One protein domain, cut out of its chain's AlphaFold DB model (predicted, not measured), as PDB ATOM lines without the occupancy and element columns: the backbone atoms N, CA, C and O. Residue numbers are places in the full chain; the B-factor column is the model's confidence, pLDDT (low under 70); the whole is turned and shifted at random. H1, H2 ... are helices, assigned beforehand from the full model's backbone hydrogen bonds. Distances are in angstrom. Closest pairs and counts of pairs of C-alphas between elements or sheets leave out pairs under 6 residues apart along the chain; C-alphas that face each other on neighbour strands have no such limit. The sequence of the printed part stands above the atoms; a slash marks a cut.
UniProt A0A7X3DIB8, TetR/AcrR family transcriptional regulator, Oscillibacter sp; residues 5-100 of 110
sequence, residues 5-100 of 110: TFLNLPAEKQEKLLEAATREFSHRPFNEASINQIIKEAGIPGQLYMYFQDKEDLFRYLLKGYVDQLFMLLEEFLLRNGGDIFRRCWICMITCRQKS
ATOM      1  N   THR A   5     256.229 265.655 255.718       87.94
ATOM      2  CA  THR A   5     256.826 265.751 254.380       87.94
ATOM      3  C   THR A   5     257.769 264.586 254.095       87.94
ATOM      4  O   THR A   5     257.727 264.026 253.004       87.94
ATOM      5  N   PHE A   6     258.595 264.198 255.073       88.62
ATOM      6  CA  PHE A   6     259.488 263.047 254.936       88.62
ATOM      7  C   PHE A   6     258.702 261.740 254.810       88.62
ATOM      8  O   PHE A   6     258.978 260.944 253.919       88.62
ATOM      9  N   LEU A   7     257.684 261.549 255.655       88.56
ATOM     10  CA  LEU A   7     256.866 260.330 255.665       88.56
ATOM     11  C   LEU A   7     256.065 260.133 254.368       88.56
ATOM     12  O   LEU A   7     255.772 259.002 253.994       88.56
ATOM     13  N   ASN A   8     255.747 261.227 253.673       90.50
ATOM     14  CA  ASN A   8     255.046 261.210 252.390       90.50
ATOM     15  C   ASN A   8     255.976 260.996 251.180       90.50
ATOM     16  O   ASN A   8     255.488 260.883 250.053       90.50
ATOM     17  N   LEU A   9     257.302 260.967 251.365       88.69
ATOM     18  CA  LEU A   9     258.218 260.655 250.268       88.69
ATOM     19  C   LEU A   9     258.044 259.195 249.819       88.69
ATOM     20  O   LEU A   9     257.774 258.326 250.646       88.69
ATOM     21  N   PRO A  10     258.281 258.883 248.533       91.94
ATOM     22  CA  PRO A  10     258.428 257.501 248.091       91.94
ATOM     23  C   PRO A  10     259.482 256.768 248.929       91.94
ATOM     24  O   PRO A  10     260.529 257.347 249.227       91.94
ATOM     25  N   ALA A  11     259.230 255.499 249.259       90.50
ATOM     26  CA  ALA A  11     260.108 254.696 250.118       90.50
ATOM     27  C   ALA A  11     261.572 254.703 249.643       90.50
ATOM     28  O   ALA A  11     262.473 254.915 250.444       90.50
ATOM     29  N   GLU A  12     261.799 254.613 248.330       91.31
ATOM     30  CA  GLU A  12     263.137 254.672 247.724       91.31
ATOM     31  C   GLU A  12     263.884 255.982 248.051       91.31
ATOM     32  O   GLU A  12     265.092 255.991 248.279       91.31
ATOM     33  N   LYS A  13     263.175 257.118 248.095       90.06
ATOM     34  CA  LYS A  13     263.781 258.407 248.461       90.06
ATOM     35  C   LYS A  13     264.045 258.497 249.959       90.06
ATOM     36  O   LYS A  13     265.060 259.064 250.348       90.06
ATOM     37  N   GLN A  14     263.153 257.953 250.787       91.19
ATOM     38  CA  GLN A  14     263.396 257.871 252.228       91.19
ATOM     39  C   GLN A  14     264.660 257.052 252.501       91.19
ATOM     40  O   GLN A  14     265.551 257.522 253.203       91.19
ATOM     41  N   GLU A  15     264.777 255.883 251.873       92.31
ATOM     42  CA  GLU A  15     265.927 254.990 251.998       92.31
ATOM     43  C   GLU A  15     267.226 255.668 251.551       92.31
ATOM     44  O   GLU A  15     268.177 255.719 252.325       92.31
ATOM     45  N   LYS A  16     267.244 256.312 250.375       93.19
ATOM     46  CA  LYS A  16     268.419 257.067 249.898       93.19
ATOM     47  C   LYS A  16     268.882 258.146 250.877       93.19
ATOM     48  O   LYS A  16     270.086 258.330 251.055       93.19
ATOM     49  N   LEU A  17     267.948 258.857 251.516       92.00
ATOM     50  CA  LEU A  17     268.291 259.855 252.530       92.00
ATOM     51  C   LEU A  17     268.912 259.207 253.768       92.00
ATOM     52  O   LEU A  17     269.928 259.692 254.265       92.00
ATOM     53  N   LEU A  18     268.299 258.131 254.262       92.75
ATOM     54  CA  LEU A  18     268.769 257.430 255.453       92.75
ATOM     55  C   LEU A  18     270.126 256.769 255.211       92.75
ATOM     56  O   LEU A  18     271.001 256.888 256.059       92.75
ATOM     57  N   GLU A  19     270.358 256.173 254.042       93.88
ATOM     58  CA  GLU A  19     271.662 255.625 253.665       93.88
ATOM     59  C   GLU A  19     272.754 256.695 253.598       93.88
ATOM     60  O   GLU A  19     273.857 256.489 254.108       93.88
ATOM     61  N   ALA A  20     272.469 257.840 252.966       94.00
ATOM     62  CA  ALA A  20     273.407 258.958 252.907       94.00
ATOM     63  C   ALA A  20     273.726 259.485 254.312       94.00
ATOM     64  O   ALA A  20     274.883 259.735 254.643       94.00
ATOM     65  N   ALA A  21     272.709 259.587 255.169       93.25
ATOM     66  CA  ALA A  21     272.882 260.000 256.550       93.25
ATOM     67  C   ALA A  21     273.724 258.993 257.344       93.25
ATOM     68  O   ALA A  21     274.680 259.390 258.008       93.25
ATOM     69  N   THR A  22     273.438 257.695 257.225       94.00
ATOM     70  CA  THR A  22     274.242 256.626 257.831       94.00
ATOM     71  C   THR A  22     275.696 256.706 257.386       94.00
ATOM     72  O   THR A  22     276.582 256.636 258.236       94.00
ATOM     73  N   ARG A  23     275.959 256.892 256.085       93.88
ATOM     74  CA  ARG A  23     277.325 257.054 255.567       93.88
ATOM     75  C   ARG A  23     278.017 258.269 256.174       93.88
ATOM     76  O   ARG A  23     279.140 258.140 256.650       93.88
ATOM     77  N   GLU A  24     277.378 259.431 256.204       94.00
ATOM     78  CA  GLU A  24     278.003 260.632 256.772       94.00
ATOM     79  C   GLU A  24     278.324 260.442 258.265       94.00
ATOM     80  O   GLU A  24     279.449 260.702 258.698       94.00
ATOM     81  N   PHE A  25     277.372 259.920 259.047       92.88
ATOM     82  CA  PHE A  25     277.555 259.691 260.483       92.88
ATOM     83  C   PHE A  25     278.520 258.543 260.812       92.88
ATOM     84  O   PHE A  25     279.052 258.511 261.920       92.88
ATOM     85  N   SER A  26     278.767 257.609 259.888       91.69
ATOM     86  CA  SER A  26     279.757 256.543 260.087       91.69
ATOM     87  C   SER A  26     281.186 256.996 259.793       91.69
ATOM     88  O   SER A  26     282.127 256.436 260.350       91.69
ATOM     89  N   HIS A  27     281.365 257.974 258.901       92.38
ATOM     90  CA  HIS A  27     282.690 258.449 258.489       92.38
ATOM     91  C   HIS A  27     283.166 259.663 259.285       92.38
ATOM     92  O   HIS A  27     284.374 259.876 259.395       92.38
ATOM     93  N   ARG A  28     282.244 260.469 259.824       90.94
ATOM     94  CA  ARG A  28     282.575 261.706 260.537       90.94
ATOM     95  C   ARG A  28     282.031 261.702 261.963       90.94
ATOM     96  O   ARG A  28     280.927 261.209 262.194       90.94
ATOM     97  N   PRO A  29     282.745 262.325 262.919       92.00
ATOM     98  CA  PRO A  29     282.187 262.614 264.232       92.00
ATOM     99  C   PRO A  29     280.876 263.396 264.108       92.00
ATOM    100  O   PRO A  29     280.743 264.261 263.241       92.00
ATOM    101  N   PHE A  30     279.934 263.159 265.027       89.00
ATOM    102  CA  PHE A  30     278.611 263.798 265.010       89.00
ATOM    103  C   PHE A  30     278.684 265.318 264.812       89.00
ATOM    104  O   PHE A  30     277.926 265.870 264.019       89.00
ATOM    105  N   ASN A  31     279.620 265.999 265.479       89.88
ATOM    106  CA  ASN A  31     279.776 267.454 265.399       89.88
ATOM    107  C   ASN A  31     280.200 267.943 264.007       89.88
ATOM    108  O   ASN A  31     279.746 269.002 263.581       89.88
ATOM    109  N   GLU A  32     280.997 267.155 263.290       90.94
ATOM    110  CA  GLU A  32     281.551 267.484 261.970       90.94
ATOM    111  C   GLU A  32     280.673 267.003 260.808       90.94
ATOM    112  O   GLU A  32     280.854 267.449 259.674       90.94
ATOM    113  N   ALA A  33     279.718 266.108 261.078       91.31
ATOM    114  CA  ALA A  33     278.772 265.616 260.085       91.31
ATOM    115  C   ALA A  33     277.952 266.766 259.477       91.31
ATOM    116  O   ALA A  33     277.314 267.557 260.191       91.31
ATOM    117  N   SER A  34     277.962 266.839 258.145       88.50
ATOM    118  CA  SER A  34     277.343 267.899 257.362       88.50
ATOM    119  C   SER A  34     276.010 267.454 256.780       88.50
ATOM    120  O   SER A  34     275.921 266.615 255.886       88.50
ATOM    121  N   ILE A  35     274.948 268.122 257.216       88.12
ATOM    122  CA  ILE A  35     273.601 267.929 256.682       88.12
ATOM    123  C   ILE A  35     273.510 268.225 255.182       88.12
ATOM    124  O   ILE A  35     272.824 267.522 254.439       88.12
ATOM    125  N   ASN A  36     274.220 269.254 254.724       87.25
ATOM    126  CA  ASN A  36     274.233 269.610 253.310       87.25
ATOM    127  C   ASN A  36     274.888 268.511 252.468       87.25
ATOM    128  O   ASN A  36     274.455 268.270 251.342       87.25
ATOM    129  N   GLN A  37     275.895 267.827 253.019       89.69
ATOM    130  CA  GLN A  37     276.530 266.692 252.358       89.69
ATOM    131  C   GLN A  37     275.562 265.508 252.254       89.69
ATOM    132  O   GLN A  37     275.414 264.955 251.168       89.69
ATOM    133  N   ILE A  38     274.817 265.205 253.323       91.50
ATOM    134  CA  ILE A  38     273.788 264.150 253.336       91.50
ATOM    135  C   ILE A  38     272.733 264.384 252.249       91.50
ATOM    136  O   ILE A  38     272.446 263.491 251.458       91.50
ATOM    137  N   ILE A  39     272.168 265.594 252.176       89.25
ATOM    138  CA  ILE A  39     271.145 265.935 251.173       89.25
ATOM    139  C   ILE A  39     271.709 265.841 249.751       89.25
ATOM    140  O   ILE A  39     271.047 265.320 248.850       89.25
ATOM    141  N   LYS A  40     272.944 266.318 249.554       89.56
ATOM    142  CA  LYS A  40     273.638 266.258 248.266       89.56
ATOM    143  C   LYS A  40     273.870 264.815 247.818       89.56
ATOM    144  O   LYS A  40     273.625 264.506 246.657       89.56
ATOM    145  N   GLU A  41     274.312 263.945 248.720       90.56
ATOM    146  CA  GLU A  41     274.530 262.522 248.440       90.56
ATOM    147  C   GLU A  41     273.226 261.759 248.209       90.56
ATOM    148  O   GLU A  41     273.169 260.898 247.335       90.56
ATOM    149  N   ALA A  42     272.163 262.105 248.937       90.31
ATOM    150  CA  ALA A  42     270.846 261.506 248.751       90.31
ATOM    151  C   ALA A  42     270.212 261.869 247.394       90.31
ATOM    152  O   ALA A  42     269.316 261.168 246.921       90.31
ATOM    153  N   GLY A  43     270.650 262.967 246.762       86.88
ATOM    154  CA  GLY A  43     270.139 263.421 245.466       86.88
ATOM    155  C   GLY A  43     268.676 263.875 245.512       86.88
ATOM    156  O   GLY A  43     267.962 263.778 244.513       86.88
ATOM    157  N   ILE A  44     268.203 264.339 246.674       82.69
ATOM    158  CA  ILE A  44     266.807 264.736 246.882       82.69
ATOM    159  C   ILE A  44     266.691 266.261 246.784       82.69
ATOM    160  O   ILE A  44     267.448 266.973 247.446       82.69
ATOM    161  N   PRO A  45     265.742 266.792 245.993       73.25
ATOM    162  CA  PRO A  45     265.488 268.225 245.957       73.25
ATOM    163  C   PRO A  45     264.858 268.679 247.280       73.25
ATOM    164  O   PRO A  45     263.751 268.262 247.614       73.25
ATOM    165  N   GLY A  46     265.552 269.540 248.027       73.12
ATOM    166  CA  GLY A  46     265.049 270.114 249.276       73.12
ATOM    167  C   GLY A  46     266.162 270.545 250.228       73.12
ATOM    168  O   GLY A  46     267.341 270.318 249.973       73.12
ATOM    169  N   GLN A  47     265.782 271.171 251.338       78.88
ATOM    170  CA  GLN A  47     266.663 271.378 252.491       78.88
ATOM    171  C   GLN A  47     266.292 270.365 253.572       78.88
ATOM    172  O   GLN A  47     265.112 270.050 253.723       78.88
ATOM    173  N   LEU A  48     267.259 269.892 254.368       78.62
ATOM    174  CA  LEU A  48     266.971 268.948 255.459       78.62
ATOM    175  C   LEU A  48     265.876 269.461 256.394       78.62
ATOM    176  O   LEU A  48     265.043 268.673 256.818       78.62
ATOM    177  N   TYR A  49     265.845 270.768 256.653       78.88
ATOM    178  CA  TYR A  49     264.865 271.400 257.535       78.88
ATOM    179  C   TYR A  49     263.402 271.211 257.098       78.88
ATOM    180  O   TYR A  49     262.488 271.401 257.892       78.88
ATOM    181  N   MET A  50     263.159 270.784 255.853       82.12
ATOM    182  CA  MET A  50     261.832 270.365 255.390       82.12
ATOM    183  C   MET A  50     261.435 268.968 255.881       82.12
ATOM    184  O   MET A  50     260.249 268.657 255.928       82.12
ATOM    185  N   TYR A  51     262.420 268.126 256.197       86.81
ATOM    186  CA  TYR A  51     262.266 266.726 256.578       86.81
ATOM    187  C   TYR A  51     262.468 266.509 258.079       86.81
ATOM    188  O   TYR A  51     261.678 265.786 258.683       86.81
ATOM    189  N   PHE A  52     263.470 267.155 258.674       89.25
ATOM    190  CA  PHE A  52     263.860 267.033 260.080       89.25
ATOM    191  C   PHE A  52     264.102 268.414 260.683       89.25
ATOM    192  O   PHE A  52     264.589 269.302 259.997       89.25
ATOM    193  N   GLN A  53     263.791 268.589 261.968       87.31
ATOM    194  CA  GLN A  53     263.957 269.883 262.647       87.31
ATOM    195  C   GLN A  53     265.428 270.292 262.764       87.31
ATOM    196  O   GLN A  53     265.776 271.458 262.596       87.31
ATOM    197  N   ASP A  54     266.302 269.324 263.018       89.06
ATOM    198  CA  ASP A  54     267.731 269.537 263.169       89.06
ATOM    199  C   ASP A  54     268.511 268.234 262.903       89.06
ATOM    200  O   ASP A  54     267.951 267.181 262.575       89.06
ATOM    201  N   LYS A  55     269.842 268.318 263.012       88.56
ATOM    202  CA  LYS A  55     270.748 267.179 262.822       88.56
ATOM    203  C   LYS A  55     270.589 266.110 263.906       88.56
ATOM    204  O   LYS A  55     270.733 264.926 263.599       88.56
ATOM    205  N   GLU A  56     270.327 266.505 265.152       91.31
ATOM    206  CA  GLU A  56     270.107 265.545 266.238       91.31
ATOM    207  C   GLU A  56     268.861 264.715 265.972       91.31
ATOM    208  O   GLU A  56     268.836 263.526 266.262       91.31
ATOM    209  N   ASP A  57     267.842 265.325 265.386       91.88
ATOM    210  CA  ASP A  57     266.566 264.698 265.134       91.88
ATOM    211  C   ASP A  57     266.655 263.591 264.076       91.88
ATOM    212  O   ASP A  57     266.121 262.493 264.267       91.88
ATOM    213  N   LEU A  58     267.415 263.850 263.005       91.88
ATOM    214  CA  LEU A  58     267.801 262.843 262.013       91.88
ATOM    215  C   LEU A  58     268.621 261.717 262.657       91.88
ATOM    216  O   LEU A  58     268.358 260.536 262.431       91.88
ATOM    217  N   PHE A  59     269.603 262.075 263.484       91.81
ATOM    218  CA  PHE A  59     270.485 261.109 264.132       91.81
ATOM    219  C   PHE A  59     269.733 260.199 265.116       91.81
ATOM    220  O   PHE A  59     269.889 258.980 265.087       91.81
ATOM    221  N   ARG A  60     268.847 260.768 265.941       92.25
ATOM    222  CA  ARG A  60     267.968 260.023 266.856       92.25
ATOM    223  C   ARG A  60     267.037 259.089 266.091       92.25
ATOM    224  O   ARG A  60     266.813 257.968 266.540       92.25
ATOM    225  N   TYR A  61     266.502 259.532 264.953       93.12
ATOM    226  CA  TYR A  61     265.649 258.695 264.111       93.12
ATOM    227  C   TYR A  61     266.405 257.477 263.557       93.12
ATOM    228  O   TYR A  61     265.903 256.360 263.661       93.12
ATOM    229  N   LEU A  62     267.633 257.668 263.063       92.00
ATOM    230  CA  LEU A  62     268.499 256.566 262.628       92.00
ATOM    231  C   LEU A  62     268.818 255.595 263.767       92.00
ATOM    232  O   LEU A  62     268.637 254.387 263.620       92.00
ATOM    233  N   LEU A  63     269.255 256.116 264.918       91.19
ATOM    234  CA  LEU A  63     269.581 255.291 266.082       91.19
ATOM    235  C   LEU A  63     268.390 254.468 266.557       91.19
ATOM    236  O   LEU A  63     268.566 253.304 266.904       91.19
ATOM    237  N   LYS A  64     267.185 255.042 266.540       92.06
ATOM    238  CA  LYS A  64     265.970 254.305 266.883       92.06
ATOM    239  C   LYS A  64     265.801 253.072 265.991       92.06
ATOM    240  O   LYS A  64     265.588 251.989 266.517       92.06
ATOM    241  N   GLY A  65     265.980 253.214 264.675       88.94
ATOM    242  CA  GLY A  65     265.907 252.083 263.745       88.94
ATOM    243  C   GLY A  65     266.921 250.977 264.063       88.94
ATOM    244  O   GLY A  65     266.568 249.799 264.059       88.94
ATOM    245  N   TYR A  66     268.160 251.340 264.410       89.50
ATOM    246  CA  TYR A  66     269.178 250.364 264.820       89.50
ATOM    247  C   TYR A  66     268.856 249.683 266.147       89.50
ATOM    248  O   TYR A  66     269.069 248.483 266.292       89.50
ATOM    249  N   VAL A  67     268.351 250.442 267.118       91.19
ATOM    250  CA  VAL A  67     267.951 249.913 268.422       91.19
ATOM    251  C   VAL A  67     266.784 248.940 268.262       91.19
ATOM    252  O   VAL A  67     266.836 247.853 268.828       91.19
ATOM    253  N   ASP A  68     265.793 249.269 267.435       90.38
ATOM    254  CA  ASP A  68     264.661 248.386 267.142       90.38
ATOM    255  C   ASP A  68     265.137 247.079 266.469       90.38
ATOM    256  O   ASP A  68     264.721 245.989 266.862       90.38
ATOM    257  N   GLN A  69     266.078 247.155 265.516       88.56
ATOM    258  CA  GLN A  69     266.708 245.971 264.906       88.56
ATOM    259  C   GLN A  69     267.500 245.133 265.915       88.56
ATOM    260  O   GLN A  69     267.415 243.902 265.907       88.56
ATOM    261  N   LEU A  70     268.255 245.786 266.798       89.25
ATOM    262  CA  LEU A  70     269.005 245.117 267.854       89.25
ATOM    263  C   LEU A  70     268.067 244.396 268.826       89.25
ATOM    264  O   LEU A  70     268.348 243.261 269.204       89.25
ATOM    265  N   PHE A  71     266.954 245.025 269.209       89.44
ATOM    266  CA  PHE A  71     265.945 244.406 270.063       89.44
ATOM    267  C   PHE A  71     265.292 243.200 269.392       89.44
ATOM    268  O   PHE A  71     265.205 242.160 270.032       89.44
ATOM    269  N   MET A  72     264.931 243.285 268.107       86.69
ATOM    270  CA  MET A  72     264.395 242.134 267.366       86.69
ATOM    271  C   MET A  72     265.366 240.944 267.372       86.69
ATOM    272  O   MET A  72     264.972 239.814 267.666       86.69
ATOM    273  N   LEU A  73     266.655 241.193 267.116       86.06
ATOM    274  CA  LEU A  73     267.691 240.158 267.178       86.06
ATOM    275  C   LEU A  73     267.829 239.581 268.599       86.06
ATOM    276  O   LEU A  73     267.987 238.372 268.783       86.06
ATOM    277  N   LEU A  74     267.785 240.450 269.609       84.19
ATOM    278  CA  LEU A  74     267.912 240.065 271.009       84.19
ATOM    279  C   LEU A  74     266.724 239.218 271.477       84.19
ATOM    280  O   LEU A  74     266.931 238.222 272.167       84.19
ATOM    281  N   GLU A  75     265.501 239.584 271.095       85.19
ATOM    282  CA  GLU A  75     264.278 238.828 271.373       85.19
ATOM    283  C   GLU A  75     264.324 237.446 270.724       85.19
ATOM    284  O   GLU A  75     264.065 236.441 271.387       85.19
ATOM    285  N   GLU A  76     264.731 237.359 269.456       82.75
ATOM    286  CA  GLU A  76     264.897 236.072 268.783       82.75
ATOM    287  C   GLU A  76     265.947 235.200 269.490       82.75
ATOM    288  O   GLU A  76     265.735 234.004 269.723       82.75
ATOM    289  N   PHE A  77     267.069 235.798 269.890       79.88
ATOM    290  CA  PHE A  77     268.107 235.106 270.644       79.88
ATOM    291  C   PHE A  77     267.606 234.635 272.018       79.88
ATOM    292  O   PHE A  77     267.896 233.507 272.420       79.88
ATOM    293  N   LEU A  78     266.831 235.458 272.726       79.31
ATOM    294  CA  LEU A  78     266.198 235.131 274.005       79.31
ATOM    295  C   LEU A  78     265.250 233.941 273.892       79.31
ATOM    296  O   LEU A  78     265.359 232.992 274.674       79.31
ATOM    297  N   LEU A  79     264.346 233.988 272.911       79.12
ATOM    298  CA  LEU A  79     263.344 232.953 272.666       79.12
ATOM    299  C   LEU A  79     264.009 231.608 272.364       79.12
ATOM    300  O   LEU A  79     263.628 230.585 272.928       79.12
ATOM    301  N   ARG A  80     265.063 231.613 271.540       73.12
ATOM    302  CA  ARG A  80     265.826 230.400 271.205       73.12
ATOM    303  C   ARG A  80     266.627 229.831 272.382       73.12
ATOM    304  O   ARG A  80     266.985 228.658 272.347       73.12
ATOM    305  N   ASN A  81     266.929 230.633 273.407       68.69
ATOM    306  CA  ASN A  81     267.828 230.254 274.505       68.69
ATOM    307  C   ASN A  81     267.164 230.228 275.895       68.69
ATOM    308  O   ASN A  81     267.869 230.177 276.902       68.69
ATOM    309  N   GLY A  82     265.830 230.228 275.973       71.75
ATOM    310  CA  GLY A  82     265.110 230.049 277.240       71.75
ATOM    311  C   GLY A  82     265.176 231.250 278.188       71.75
ATOM    312  O   GLY A  82     265.076 231.072 279.398       71.75
ATOM    313  N   GLY A  83     265.348 232.465 277.658       67.38
ATOM    314  CA  GLY A  83     265.192 233.705 278.428       67.38
ATOM    315  C   GLY A  83     266.427 234.196 279.197       67.38
ATOM    316  O   GLY A  83     266.393 235.294 279.745       67.38
ATOM    317  N   ASP A  84     267.531 233.442 279.217       72.69
ATOM    318  CA  ASP A  84     268.731 233.782 279.997       72.69
ATOM    319  C   ASP A  84     269.890 234.256 279.092       72.69
ATOM    320  O   ASP A  84     270.826 233.512 278.770       72.69
ATOM    321  N   ILE A  85     269.807 235.520 278.643       66.25
ATOM    322  CA  ILE A  85     270.816 236.161 277.770       66.25
ATOM    323  C   ILE A  85     272.212 236.070 278.372       66.25
ATOM    324  O   ILE A  85     273.167 235.714 277.681       66.25
ATOM    325  N   PHE A  86     272.353 236.423 279.650       67.69
ATOM    326  CA  PHE A  86     273.664 236.621 280.259       67.69
ATOM    327  C   PHE A  86     274.389 235.296 280.441       67.69
ATOM    328  O   PHE A  86     275.584 235.205 280.148       67.69
ATOM    329  N   ARG A  87     273.661 234.236 280.810       61.03
ATOM    330  CA  ARG A  87     274.235 232.900 280.953       61.03
ATOM    331  C   ARG A  87     274.778 232.365 279.631       61.03
ATOM    332  O   ARG A  87     275.840 231.745 279.622       61.03
ATOM    333  N   ARG A  88     274.111 232.627 278.500       63.44
ATOM    334  CA  ARG A  88     274.553 232.112 277.193       63.44
ATOM    335  C   ARG A  88     275.510 233.036 276.445       63.44
ATOM    336  O   ARG A  88     276.416 232.502 275.815       63.44
ATOM    337  N   CYS A  89     275.407 234.364 276.553       58.50
ATOM    338  CA  CYS A  89     276.444 235.281 276.054       58.50
ATOM    339  C   CYS A  89     277.786 235.015 276.744       58.50
ATOM    340  O   CYS A  89     278.818 234.964 276.079       58.50
ATOM    341  N   TRP A  90     277.767 234.738 278.052       53.16
ATOM    342  CA  TRP A  90     278.946 234.306 278.801       53.16
ATOM    343  C   TRP A  90     279.506 232.970 278.283       53.16
ATOM    344  O   TRP A  90     280.692 232.873 277.973       53.16
ATOM    345  N   ILE A  91     278.656 231.951 278.093       58.34
ATOM    346  CA  ILE A  91     279.071 230.650 277.532       58.34
ATOM    347  C   ILE A  91     279.584 230.785 276.091       58.34
ATOM    348  O   ILE A  91     280.582 230.159 275.751       58.34
ATOM    349  N   CYS A  92     278.945 231.590 275.241       54.62
ATOM    350  CA  CYS A  92     279.350 231.821 273.853       54.62
ATOM    351  C   CYS A  92     280.704 232.537 273.789       54.62
ATOM    352  O   CYS A  92     281.594 232.086 273.078       54.62
ATOM    353  N   MET A  93     280.922 233.575 274.600       53.72
ATOM    354  CA  MET A  93     282.224 234.247 274.686       53.72
ATOM    355  C   MET A  93     283.342 233.313 275.181       53.72
ATOM    356  O   MET A  93     284.457 233.367 274.663       53.72
ATOM    357  N   ILE A  94     283.053 232.409 276.123       58.28
ATOM    358  CA  ILE A  94     284.035 231.433 276.629       58.28
ATOM    359  C   ILE A  94     284.315 230.319 275.608       58.28
ATOM    360  O   ILE A  94     285.471 229.996 275.339       58.28
ATOM    361  N   THR A  95     283.273 229.748 275.002       54.44
ATOM    362  CA  THR A  95     283.400 228.664 274.010       54.44
ATOM    363  C   THR A  95     283.973 229.145 272.675       54.44
ATOM    364  O   THR A  95     284.754 228.422 272.057       54.44
ATOM    365  N   CYS A  96     283.674 230.374 272.244       48.81
ATOM    366  CA  CYS A  96     284.251 230.969 271.035       48.81
ATOM    367  C   CYS A  96     285.758 231.245 271.200       48.81
ATOM    368  O   CYS A  96     286.521 231.075 270.252       48.81
ATOM    369  N   ARG A  97     286.226 231.536 272.427       45.03
ATOM    370  CA  ARG A  97     287.663 231.662 272.739       45.03
ATOM    371  C   ARG A  97     288.417 230.327 272.742       45.03
ATOM    372  O   ARG A  97     289.626 230.330 272.547       45.03
ATOM    373  N   GLN A  98     287.738 229.196 272.950       43.81
ATOM    374  CA  GLN A  98     288.368 227.865 272.948       43.81
ATOM    375  C   GLN A  98     288.375 227.177 271.576       43.81
ATOM    376  O   GLN A  98     289.162 226.257 271.368       43.81
ATOM    377  N   LYS A  99     287.560 227.617 270.608       45.22
ATOM    378  CA  LYS A  99     287.561 227.013 269.264       45.22
ATOM    379  C   LYS A  99     288.728 227.449 268.371       45.22
ATOM    380  O   LYS A  99     289.019 226.737 267.417       45.22
ATOM    381  N   SER A 100     289.429 228.545 268.675       42.03
ATOM    382  CA  SER A 100     290.618 228.961 267.910       42.03
ATOM    383  C   SER A 100     291.915 228.254 268.327       42.03
ATOM    384  O   SER A 100     292.897 228.320 267.594       42.03
TER     385      SER A 100
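Overview. This is residues 5 to 100 of the 110 residues of the protein "TetR/AcrR family transcriptional regulator" of Oscillibacter sp (UniProt A0A7X3DIB8). A head at one end, made of H1, H2 and the long link after H2, gives way to one long helix, H3, which starts at the head and runs out along the longest axis like a shaft. H4 is set crosswise near the far end of H3, making a corner with it, and residues 64 to 73 of H3 and residues 90 to 100 stick out free. The printed part has 96 residues with four named helices, in the order H1, H2, H3, H4, and no named strand; the class is all helix. The whole is only just loose, close to extended, with a radius of gyration of the C-alphas of 18.6 A, and its elongated outline spans 52 by 28 by 21 A.

Arrangement. H1, residues 11 to 27, touches H2, residues 35 to 42, with 15 pairs of C-alphas within 8 A. Their closest C-alphas, of Leu 17 and Ala 42, are 4.9 A apart, and they run opposite ways at a steep tilt of 52 degrees. H3, residues 55 to 80, only just touches H1, with 3 pairs of C-alphas within 8 A. H1 touches H3 with residues 18 to 22 alone, and H3 touches H1 with residues 58 to 62 alone; the closest C-alphas, of Leu 18 and Leu 62, are 7.2 A apart, and the lines are about perpendicular at 85 degrees. H2 and H3 are close but not clearly touching, the closest C-alphas being those of Ile 35 and Lys 55 at 6.8 A. H4, residues 85 to 99, is close to H3 but not clearly touching it: their closest C-alphas, of Leu 78 and Ile 85, are 6.0 A apart, and the lines are about perpendicular at 81 degrees. H4 is apart from H1 and from H2. In H1, H2, H3 and H4 every O i to N i+4 pair is within hydrogen-bond range.

Along the chain. H1 begins at C-alpha 11, at (260.108, 254.696, 250.118), and measures 24.4 A from first to last C-alpha. H2 is 10.6 A long. H3, the longest helix, covers 38.0 A from C-alpha 55 at (270.748, 267.179, 262.822) to C-alpha 80 at (265.826, 230.400, 271.205). H4 is 20.9 A long and ends at C-alpha 99, at (287.561, 227.013, 269.264).

Size, cuts and confidence. The two C-alphas farthest apart, those of Gly 46 and Gln 98, are 53.8 A apart. The printed part, residues 5 to 100, has no cut. The link from H1 to H2 is short, that from H2 to H3 is long, with 12 residues, 43 to 54, and that from H3 to H4 is tight. The mean pLDDT of the printed part is 82.1; residues 81, 83 and 85 to 100 are under 70, and the mean of H4 is 55.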